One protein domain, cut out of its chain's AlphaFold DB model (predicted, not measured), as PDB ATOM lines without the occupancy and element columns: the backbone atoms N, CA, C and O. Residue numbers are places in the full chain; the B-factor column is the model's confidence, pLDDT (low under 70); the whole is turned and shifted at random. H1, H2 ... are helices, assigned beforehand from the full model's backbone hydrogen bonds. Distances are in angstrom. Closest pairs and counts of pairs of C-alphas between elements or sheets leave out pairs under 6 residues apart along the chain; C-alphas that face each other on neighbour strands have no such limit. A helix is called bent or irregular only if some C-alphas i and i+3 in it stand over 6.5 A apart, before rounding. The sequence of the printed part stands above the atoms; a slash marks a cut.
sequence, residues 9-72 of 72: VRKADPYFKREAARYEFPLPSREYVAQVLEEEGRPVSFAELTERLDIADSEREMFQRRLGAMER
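Overview. This is residues 9 to 72 of the 72 residues of an uncharacterized protein of Aequorivita lutea (UniProt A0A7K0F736). Three helices, H3, H4 and H5, are set at wide angles to one another in a triangle, and the two short helices H1 and H2 make an arm reaching to one end of the longest axis. After H2 the chain folds back toward H3, and residues 38 to 43 stick out at the opposite end. The printed part has 64 residues with five named helices, H1 to H5 in chain order, and no named strand; the class is all helix. It is compact, with a radius of gyration of the C-alphas of 11.1 A, and spans 32 by 23 by 22 A.

Arrangement. Start at H1, residues 9 to 12, and H2, residues 16 to 22: they are close but not clearly touching, closest at the C-alphas of Arg 10 and Phe 16, 6.8 A apart. H1 is likewise close but not clearly touching to H4, residues 46 to 52, closest at the C-alphas of Val 9 and Arg 52, 7.4 A. H3, residues 30 to 40, and H4 are near each other, with 5 pairs of C-alphas within 10 A. H5, residues 57 to 68, is close but not clearly touching to H3, about perpendicular at 88 degrees; their closest C-alphas, Arg 30 and Arg 66, are 7.5 A apart. H4 and H5 are close but not clearly touching, at a steep tilt of 62 degrees, opposite ways; look at the C-alphas of Thr 50 and Arg 60, their closest, 7.0 A apart. H2 is apart from H4 and H5. Every O i to N i+4 pair is within hydrogen-bond range in H3 and H4, 2 of 3 are in H2 and 6 of 8 in H5, while H1 is too short for such a pair.

Along the chain. Find C-alpha 9 at (-43.240, -1.486, 55.787), where H1 begins; it measures 5.1 A, and H2 10.1 A. H3 runs 15.3 A from C-alpha 30 at (-41.798, -12.839, 47.930), and H4 measures 9.8 A. H5 runs 17.4 A to C-alpha 68 at (-44.493, -12.212, 37.420); it is only just irregular, C-alphas 58 and 61 being 6.9 A apart.

Size, cuts and confidence. The two C-alphas farthest apart are those of Ala 21 and Arg 42, 32.0 A. The printed part has no cut and no long link. Its mean pLDDT is 85.8, and residue 72, the chain's last, is the one under 70.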
ATOM      1  N   VAL A   9     -42.723  -0.360  56.575       85.31
ATOM      2  CA  VAL A   9     -43.240  -1.486  55.787       85.31
ATOM      3  C   VAL A   9     -42.111  -2.391  55.294       85.31
ATOM      4  O   VAL A   9     -42.123  -3.583  55.558       85.31
ATOM      5  N   ARG A  10     -41.050  -1.827  54.702       83.00
ATOM      6  CA  ARG A  10     -39.860  -2.601  54.299       83.00
ATOM      7  C   ARG A  10     -39.212  -3.324  55.482       83.00
ATOM      8  O   ARG A  10     -38.704  -4.420  55.326       83.00
ATOM      9  N   LYS A  11     -39.232  -2.721  56.674       83.31
ATOM     10  CA  LYS A  11     -38.687  -3.335  57.898       83.31
ATOM     11  C   LYS A  11     -39.580  -4.419  58.501       83.31
ATOM     12  O   LYS A  11     -39.088  -5.162  59.345       83.31
ATOM     13  N   ALA A  12     -40.858  -4.457  58.131       85.88
ATOM     14  CA  ALA A  12     -41.790  -5.486  58.570       85.88
ATOM     15  C   ALA A  12     -41.598  -6.800  57.798       85.88
ATOM     16  O   ALA A  12     -42.042  -7.837  58.277       85.88
ATOM     17  N   ASP A  13     -40.884  -6.773  56.667       87.25
ATOM     18  CA  ASP A  13     -40.477  -7.988  55.971       87.25
ATOM     19  C   ASP A  13     -39.517  -8.818  56.859       87.25
ATOM     20  O   ASP A  13     -38.420  -8.352  57.200       87.25
ATOM     21  N   PRO A  14     -39.884 -10.053  57.252       86.44
ATOM     22  CA  PRO A  14     -39.050 -10.893  58.113       86.44
ATOM     23  C   PRO A  14     -37.700 -11.239  57.469       86.44
ATOM     24  O   PRO A  14     -36.701 -11.432  58.170       86.44
ATOM     25  N   TYR A  15     -37.631 -11.250  56.136       86.38
ATOM     26  CA  TYR A  15     -36.415 -11.542  55.377       86.38
ATOM     27  C   TYR A  15     -35.631 -10.295  54.972       86.38
ATOM     28  O   TYR A  15     -34.541 -10.398  54.397       86.38
ATOM     29  N   PHE A  16     -36.108  -9.119  55.370       84.75
ATOM     30  CA  PHE A  16     -35.539  -7.836  55.002       84.75
ATOM     31  C   PHE A  16     -34.045  -7.736  55.296       84.75
ATOM     32  O   PHE A  16     -33.254  -7.305  54.460       84.75
ATOM     33  N   LYS A  17     -33.627  -8.174  56.492       83.06
ATOM     34  CA  LYS A  17     -32.220  -8.121  56.925       83.06
ATOM     35  C   LYS A  17     -31.298  -8.906  55.990       83.06
ATOM     36  O   LYS A  17     -30.151  -8.510  55.797       83.06
ATOM     37  N   ARG A  18     -31.789 -10.005  55.410       85.25
ATOM     38  CA  ARG A  18     -31.034 -10.846  54.478       85.25
ATOM     39  C   ARG A  18     -30.915 -10.183  53.108       85.25
ATOM     40  O   ARG A  18     -29.830 -10.217  52.531       85.25
ATOM     41  N   GLU A  19     -31.987  -9.582  52.591       83.44
ATOM     42  CA  GLU A  19     -31.924  -8.843  51.320       83.44
ATOM     43  C   GLU A  19     -31.084  -7.570  51.450       83.44
ATOM     44  O   GLU A  19     -30.239  -7.313  50.596       83.44
ATOM     45  N   ALA A  20     -31.228  -6.830  52.552       81.62
ATOM     46  CA  ALA A  20     -30.488  -5.595  52.822       81.62
ATOM     47  C   ALA A  20     -28.973  -5.805  52.972       81.62
ATOM     48  O   ALA A  20     -28.198  -4.867  52.806       81.62
ATOM     49  N   ALA A  21     -28.544  -7.027  53.298       83.38
ATOM     50  CA  ALA A  21     -27.131  -7.390  53.336       83.38
ATOM     51  C   ALA A  21     -26.557  -7.711  51.944       83.38
ATOM     52  O   ALA A  21     -25.343  -7.673  51.764       83.38
ATOM     53  N   ARG A  22     -27.410  -8.060  50.972       79.88
ATOM     54  CA  ARG A  22     -27.006  -8.481  49.618       79.88
ATOM     55  C   ARG A  22     -27.178  -7.389  48.571       79.88
ATOM     56  O   ARG A  22     -26.439  -7.378  47.592       79.88
ATOM     57  N   TYR A  23     -28.143  -6.498  48.770       77.50
ATOM     58  CA  TYR A  23     -28.492  -5.447  47.827       77.50
ATOM     59  C   TYR A  23     -28.498  -4.094  48.526       77.50
ATOM     60  O   TYR A  23     -29.006  -3.956  49.637       77.50
ATOM     61  N   GLU A  24     -27.967  -3.081  47.843       71.19
ATOM     62  CA  GLU A  24     -27.986  -1.696  48.324       71.19
ATOM     63  C   GLU A  24     -29.422  -1.148  48.430       71.19
ATOM     64  O   GLU A  24     -29.731  -0.363  49.329       71.19
ATOM     65  N   PHE A  25     -30.319  -1.652  47.574       73.94
ATOM     66  CA  PHE A  25     -31.757  -1.388  47.575       73.94
ATOM     67  C   PHE A  25     -32.530  -2.715  47.655       73.94
ATOM     68  O   PHE A  25     -32.819  -3.333  46.627       73.94
ATOM     69  N   PRO A  26     -32.801  -3.221  48.872       82.12
ATOM     70  CA  PRO A  26     -33.518  -4.476  49.046       82.12
ATOM     71  C   PRO A  26     -35.000  -4.318  48.694       82.12
ATOM     72  O   PRO A  26     -35.723  -3.530  49.316       82.12
ATOM     73  N   LEU A  27     -35.453  -5.106  47.720       86.00
ATOM     74  CA  LEU A  27     -36.875  -5.303  47.447       86.00
ATOM     75  C   LEU A  27     -37.516  -6.133  48.573       86.00
ATOM     76  O   LEU A  27     -36.818  -6.916  49.212       86.00
ATOM     77  N   PRO A  28     -38.828  -6.000  48.817       89.06
ATOM     78  CA  PRO A  28     -39.541  -6.851  49.768       89.06
ATOM     79  C   PRO A  28     -39.576  -8.303  49.288       89.06
ATOM     80  O   PRO A  28     -39.865  -8.570  48.113       89.06
ATOM     81  N   SER A  29     -39.305  -9.244  50.193       88.56
ATOM     82  CA  SER A  29     -39.307 -10.677  49.886       88.56
ATOM     83  C   SER A  29     -40.654 -11.176  49.374       88.56
ATOM     84  O   SER A  29     -41.712 -10.650  49.703       88.56
ATOM     85  N   ARG A  30     -40.609 -12.234  48.559       89.00
ATOM     86  CA  ARG A  30     -41.798 -12.839  47.930       89.00
ATOM     87  C   ARG A  30     -42.824 -13.295  48.963       89.00
ATOM     88  O   ARG A  30     -44.011 -13.087  48.764       89.00
ATOM     89  N   GLU A  31     -42.352 -13.864  50.069       88.31
ATOM     90  CA  GLU A  31     -43.195 -14.285  51.193       88.31
ATOM     91  C   GLU A  31     -43.905 -13.100  51.845       88.31
ATOM     92  O   GLU A  31     -45.091 -13.189  52.128       88.31
ATOM     93  N   TYR A  32     -43.228 -11.963  52.002       90.00
ATOM     94  CA  TYR A  32     -43.859 -10.762  52.539       90.00
ATOM     95  C   TYR A  32     -44.898 -10.178  51.578       90.00
ATOM     96  O   TYR A  32     -45.969  -9.758  51.998       90.00
ATOM     97  N   VAL A  33     -44.615 -10.195  50.274       89.06
ATOM     98  CA  VAL A  33     -45.579  -9.781  49.244       89.06
ATOM     99  C   VAL A  33     -46.816 -10.680  49.257       89.06
ATOM    100  O   VAL A  33     -47.930 -10.165  49.213       89.06
ATOM    101  N   ALA A  34     -46.629 -11.999  49.343       87.75
ATOM    102  CA  ALA A  34     -47.722 -12.960  49.460       87.75
ATOM    103  C   ALA A  34     -48.529 -12.728  50.743       87.75
ATOM    104  O   ALA A  34     -49.741 -12.588  50.663       87.75
ATOM    105  N   GLN A  35     -47.861 -12.543  51.885       89.00
ATOM    106  CA  GLN A  35     -48.523 -12.231  53.149       89.00
ATOM    107  C   GLN A  35     -49.370 -10.956  53.047       89.00
ATOM    108  O   GLN A  35     -50.513 -10.954  53.477       89.00
ATOM    109  N   VAL A  36     -48.850  -9.879  52.450       88.56
ATOM    110  CA  VAL A  36     -49.611  -8.628  52.271       88.56
ATOM    111  C   VAL A  36     -50.830  -8.835  51.366       88.56
ATOM    112  O   VAL A  36     -51.882  -8.249  51.618       88.56
ATOM    113  N   LEU A  37     -50.708  -9.663  50.326       87.56
ATOM    114  CA  LEU A  37     -51.827 -10.036  49.457       87.56
ATOM    115  C   LEU A  37     -52.875 -10.881  50.195       87.56
ATOM    116  O   LEU A  37     -54.071 -10.645  50.036       87.56
ATOM    117  N   GLU A  38     -52.432 -11.834  51.015       88.62
ATOM    118  CA  GLU A  38     -53.297 -12.670  51.850       88.62
ATOM    119  C   GLU A  38     -54.002 -11.847  52.938       88.62
ATOM    120  O   GLU A  38     -55.207 -12.001  53.126       88.62
ATOM    121  N   GLU A  39     -53.291 -10.931  53.604       88.56
ATOM    122  CA  GLU A  39     -53.850 -10.021  54.613       88.56
ATOM    123  C   GLU A  39     -54.869  -9.044  54.014       88.56
ATOM    124  O   GLU A  39     -55.867  -8.733  54.661       88.56
ATOM    125  N   GLU A  40     -54.661  -8.575  52.778       89.31
ATOM    126  CA  GLU A  40     -55.658  -7.749  52.086       89.31
ATOM    127  C   GLU A  40     -56.933  -8.530  51.745       89.31
ATOM    128  O   GLU A  40     -57.999  -7.922  51.627       89.31
ATOM    129  N   GLY A  41     -56.846  -9.851  51.550       85.81
ATOM    130  CA  GLY A  41     -57.996 -10.703  51.230       85.81
ATOM    131  C   GLY A  41     -58.709 -10.346  49.917       85.81
ATOM    132  O   GLY A  41     -59.812 -10.826  49.656       85.81
ATOM    133  N   ARG A  42     -58.100  -9.488  49.088       87.00
ATOM    134  CA  ARG A  42     -58.629  -9.003  47.808       87.00
ATOM    135  C   ARG A  42     -57.505  -8.876  46.777       87.00
ATOM    136  O   ARG A  42     -56.351  -8.688  47.159       87.00
ATOM    137  N   PRO A  43     -57.815  -8.912  45.470       82.62
ATOM    138  CA  PRO A  43     -56.830  -8.597  44.445       82.62
ATOM    139  C   PRO A  43     -56.322  -7.158  44.617       82.62
ATOM    140  O   PRO A  43     -57.099  -6.201  44.574       82.62
ATOM    141  N   VAL A  44     -55.010  -7.018  44.812       88.06
ATOM    142  CA  VAL A  44     -54.322  -5.731  44.946       88.06
ATOM    143  C   VAL A  44     -53.612  -5.415  43.636       88.06
ATOM    144  O   VAL A  44     -52.843  -6.225  43.116       88.06
ATOM    145  N   SER A  45     -53.851  -4.223  43.099       89.56
ATOM    146  CA  SER A  45     -53.174  -3.758  41.887       89.56
ATOM    147  C   SER A  45     -51.682  -3.544  42.134       89.56
ATOM    148  O   SER A  45     -51.267  -3.170  43.230       89.56
ATOM    149  N   PHE A  46     -50.868  -3.670  41.083       88.69
ATOM    150  CA  PHE A  46     -49.427  -3.410  41.158       88.69
ATOM    151  C   PHE A  46     -49.104  -2.030  41.754       88.69
ATOM    152  O   PHE A  46     -48.228  -1.919  42.606       88.69
ATOM    153  N   ALA A  47     -49.850  -0.993  41.359       89.00
ATOM    154  CA  ALA A  47     -49.694   0.354  41.905       89.00
ATOM    155  C   ALA A  47     -49.930   0.389  43.427       89.00
ATOM    156  O   ALA A  47     -49.056   0.844  44.163       89.00
ATOM    157  N   GLU A  48     -51.035  -0.189  43.903       90.31
ATOM    158  CA  GLU A  48     -51.337  -0.262  45.337       90.31
ATOM    159  C   GLU A  48     -50.263  -1.049  46.099       90.31
ATOM    160  O   GLU A  48     -49.796  -0.603  47.141       90.31
ATOM    161  N   LEU A  49     -49.802  -2.183  45.560       89.12
ATOM    162  CA  LEU A  49     -48.701  -2.957  46.140       89.12
ATOM    163  C   LEU A  49     -47.418  -2.129  46.239       89.12
ATOM    164  O   LEU A  49     -46.746  -2.161  47.269       89.12
ATOM    165  N   THR A  50     -47.074  -1.375  45.190       89.88
ATOM    166  CA  THR A  50     -45.882  -0.519  45.202       89.88
ATOM    167  C   THR A  50     -45.980   0.599  46.228       89.88
ATOM    168  O   THR A  50     -44.992   0.884  46.893       89.88
ATOM    169  N   GLU A  51     -47.155   1.200  46.406       88.62
ATOM    170  CA  GLU A  51     -47.367   2.236  47.418       88.62
ATOM    171  C   GLU A  51     -47.342   1.651  48.831       88.62
ATOM    172  O   GLU A  51     -46.649   2.171  49.704       88.62
ATOM    173  N   ARG A  52     -48.022   0.517  49.044       87.81
ATOM    174  CA  ARG A  52     -48.030  -0.208  50.321       87.81
ATOM    175  C   ARG A  52     -46.615  -0.579  50.740       87.81
ATOM    176  O   ARG A  52     -46.219  -0.275  51.856       87.81
ATOM    177  N   LEU A  53     -45.848  -1.201  49.847       88.00
ATOM    178  CA  LEU A  53     -44.497  -1.708  50.110       88.00
ATOM    179  C   LEU A  53     -43.401  -0.634  49.995       88.00
ATOM    180  O   LEU A  53     -42.210  -0.951  50.100       88.00
ATOM    181  N   ASP A  54     -43.795   0.628  49.802       88.12
ATOM    182  CA  ASP A  54     -42.902   1.776  49.657       88.12
ATOM    183  C   ASP A  54     -41.833   1.528  48.575       88.12
ATOM    184  O   ASP A  54     -40.635   1.724  48.785       88.12
ATOM    185  N   ILE A  55     -42.250   0.985  47.426       88.12
ATOM    186  CA  ILE A  55     -41.399   0.689  46.266       88.12
ATOM    187  C   ILE A  55     -41.084   1.986  45.531       88.12
ATOM    188  O   ILE A  55     -41.982   2.677  45.048       88.12
ATOM    189  N   ALA A  56     -39.794   2.311  45.417       85.56
ATOM    190  CA  ALA A  56     -39.376   3.471  44.647       85.56
ATOM    191  C   ALA A  56     -39.633   3.249  43.155       85.56
ATOM    192  O   ALA A  56     -39.601   2.121  42.669       85.56
ATOM    193  N   ASP A  57     -39.809   4.335  42.410       85.50
ATOM    194  CA  ASP A  57     -40.086   4.277  40.974       85.50
ATOM    195  C   ASP A  57     -39.039   3.462  40.192       85.50
ATOM    196  O   ASP A  57     -39.378   2.554  39.440       85.50
ATOM    197  N   SER A  58     -37.756   3.666  40.509       86.38
ATOM    198  CA  SER A  58     -36.637   2.910  39.930       86.38
ATOM    199  C   SER A  58     -36.625   1.416  40.289       86.38
ATOM    200  O   SER A  58     -35.972   0.626  39.615       86.38
ATOM    201  N   GLU A  59     -37.319   1.015  41.353       87.50
ATOM    202  CA  GLU A  59     -37.420  -0.374  41.814       87.50
ATOM    203  C   GLU A  59     -38.678  -1.078  41.275       87.50
ATOM    204  O   GLU A  59     -38.751  -2.310  41.325       87.50
ATOM    205  N   ARG A  60     -39.651  -0.329  40.728       89.19
ATOM    206  CA  ARG A  60     -40.927  -0.870  40.226       89.19
ATOM    207  C   ARG A  60     -40.707  -1.952  39.178       89.19
ATOM    208  O   ARG A  60     -41.280  -3.029  39.289       89.19
ATOM    209  N   GLU A  61     -39.836  -1.714  38.203       90.12
ATOM    210  CA  GLU A  61     -39.617  -2.673  37.116       90.12
ATOM    211  C   GLU A  61     -39.061  -4.014  37.635       90.12
ATOM    212  O   GLU A  61     -39.525  -5.091  37.255       90.12
ATOM    213  N   MET A  62     -38.121  -3.961  38.582       88.31
ATOM    214  CA  MET A  62     -37.572  -5.155  39.234       88.31
ATOM    215  C   MET A  62     -38.618  -5.864  40.101       88.31
ATOM    216  O   MET A  62     -38.681  -7.096  40.122       88.31
ATOM    217  N   PHE A  63     -39.464  -5.099  40.792       89.56
ATOM    218  CA  PHE A  63     -40.560  -5.636  41.588       89.56
ATOM    219  C   PHE A  63     -41.620  -6.333  40.719       89.56
ATOM    220  O   PHE A  63     -42.052  -7.438  41.044       89.56
ATOM    221  N   GLN A  64     -41.964  -5.763  39.563       89.75
ATOM    222  CA  GLN A  64     -42.893  -6.365  38.605       89.75
ATOM    223  C   GLN A  64     -42.365  -7.700  38.067       89.75
ATOM    224  O   GLN A  64     -43.102  -8.682  38.006       89.75
ATOM    225  N   ARG A  65     -41.066  -7.779  37.743       89.19
ATOM    226  CA  ARG A  65     -40.424  -9.046  37.348       89.19
ATOM    227  C   ARG A  65     -40.482 -10.089  38.471       89.19
ATOM    228  O   ARG A  65     -40.710 -11.266  38.197       89.19
ATOM    229  N   ARG A  66     -40.300  -9.671  39.732       88.00
ATOM    230  CA  ARG A  66     -40.401 -10.549  40.915       88.00
ATOM    231  C   ARG A  66     -41.813 -11.121  41.072       88.00
ATOM    232  O   ARG A  66     -41.926 -12.326  41.306       88.00
ATOM    233  N   LEU A  67     -42.837 -10.279  40.908       87.88
ATOM    234  CA  LEU A  67     -44.253 -10.664  40.934       87.88
ATOM    235  C   LEU A  67     -44.610 -11.623  39.798       87.88
ATOM    236  O   LEU A  67     -45.147 -12.691  40.061       87.88
ATOM    237  N   GLY A  68     -44.225 -11.319  38.556       86.56
ATOM    238  CA  GLY A  68     -44.493 -12.212  37.420       86.56
ATOM    239  C   GLY A  68     -43.832 -13.588  37.562       86.56
ATOM    240  O   GLY A  68     -44.323 -14.581  37.040       86.56
ATOM    241  N   ALA A  69     -42.733 -13.682  38.312       87.06
ATOM    242  CA  ALA A  69     -42.122 -14.965  38.629       87.06
ATOM    243  C   ALA A  69     -42.846 -15.728  39.763       87.06
ATOM    244  O   ALA A  69     -42.507 -16.890  39.992       87.06
ATOM    245  N   MET A  70     -43.709 -15.071  40.551       85.56
ATOM    246  CA  MET A  70     -44.540 -15.697  41.598       85.56
ATOM    247  C   MET A  70     -45.836 -16.283  41.022       85.56
ATOM    248  O   MET A  70     -46.328 -17.259  41.562       85.56
ATOM    249  N   GLU A  71     -46.355 -15.716  39.932       73.81
ATOM    250  CA  GLU A  71     -47.619 -16.103  39.277       73.81
ATOM    251  C   GLU A  71     -47.491 -17.345  38.358       73.81
ATOM    252  O   GLU A  71     -48.246 -17.496  37.402       73.81
ATOM    253  N   ARG A  72     -46.504 -18.219  38.601       55.50
ATOM    254  CA  ARG A  72     -46.275 -19.451  37.823       55.50
ATOM    255  C   ARG A  72     -46.718 -20.700  38.561       55.50
ATOM    256  O   ARG A  72     -46.476 -20.762  39.785       55.50
TER     257      ARG A  72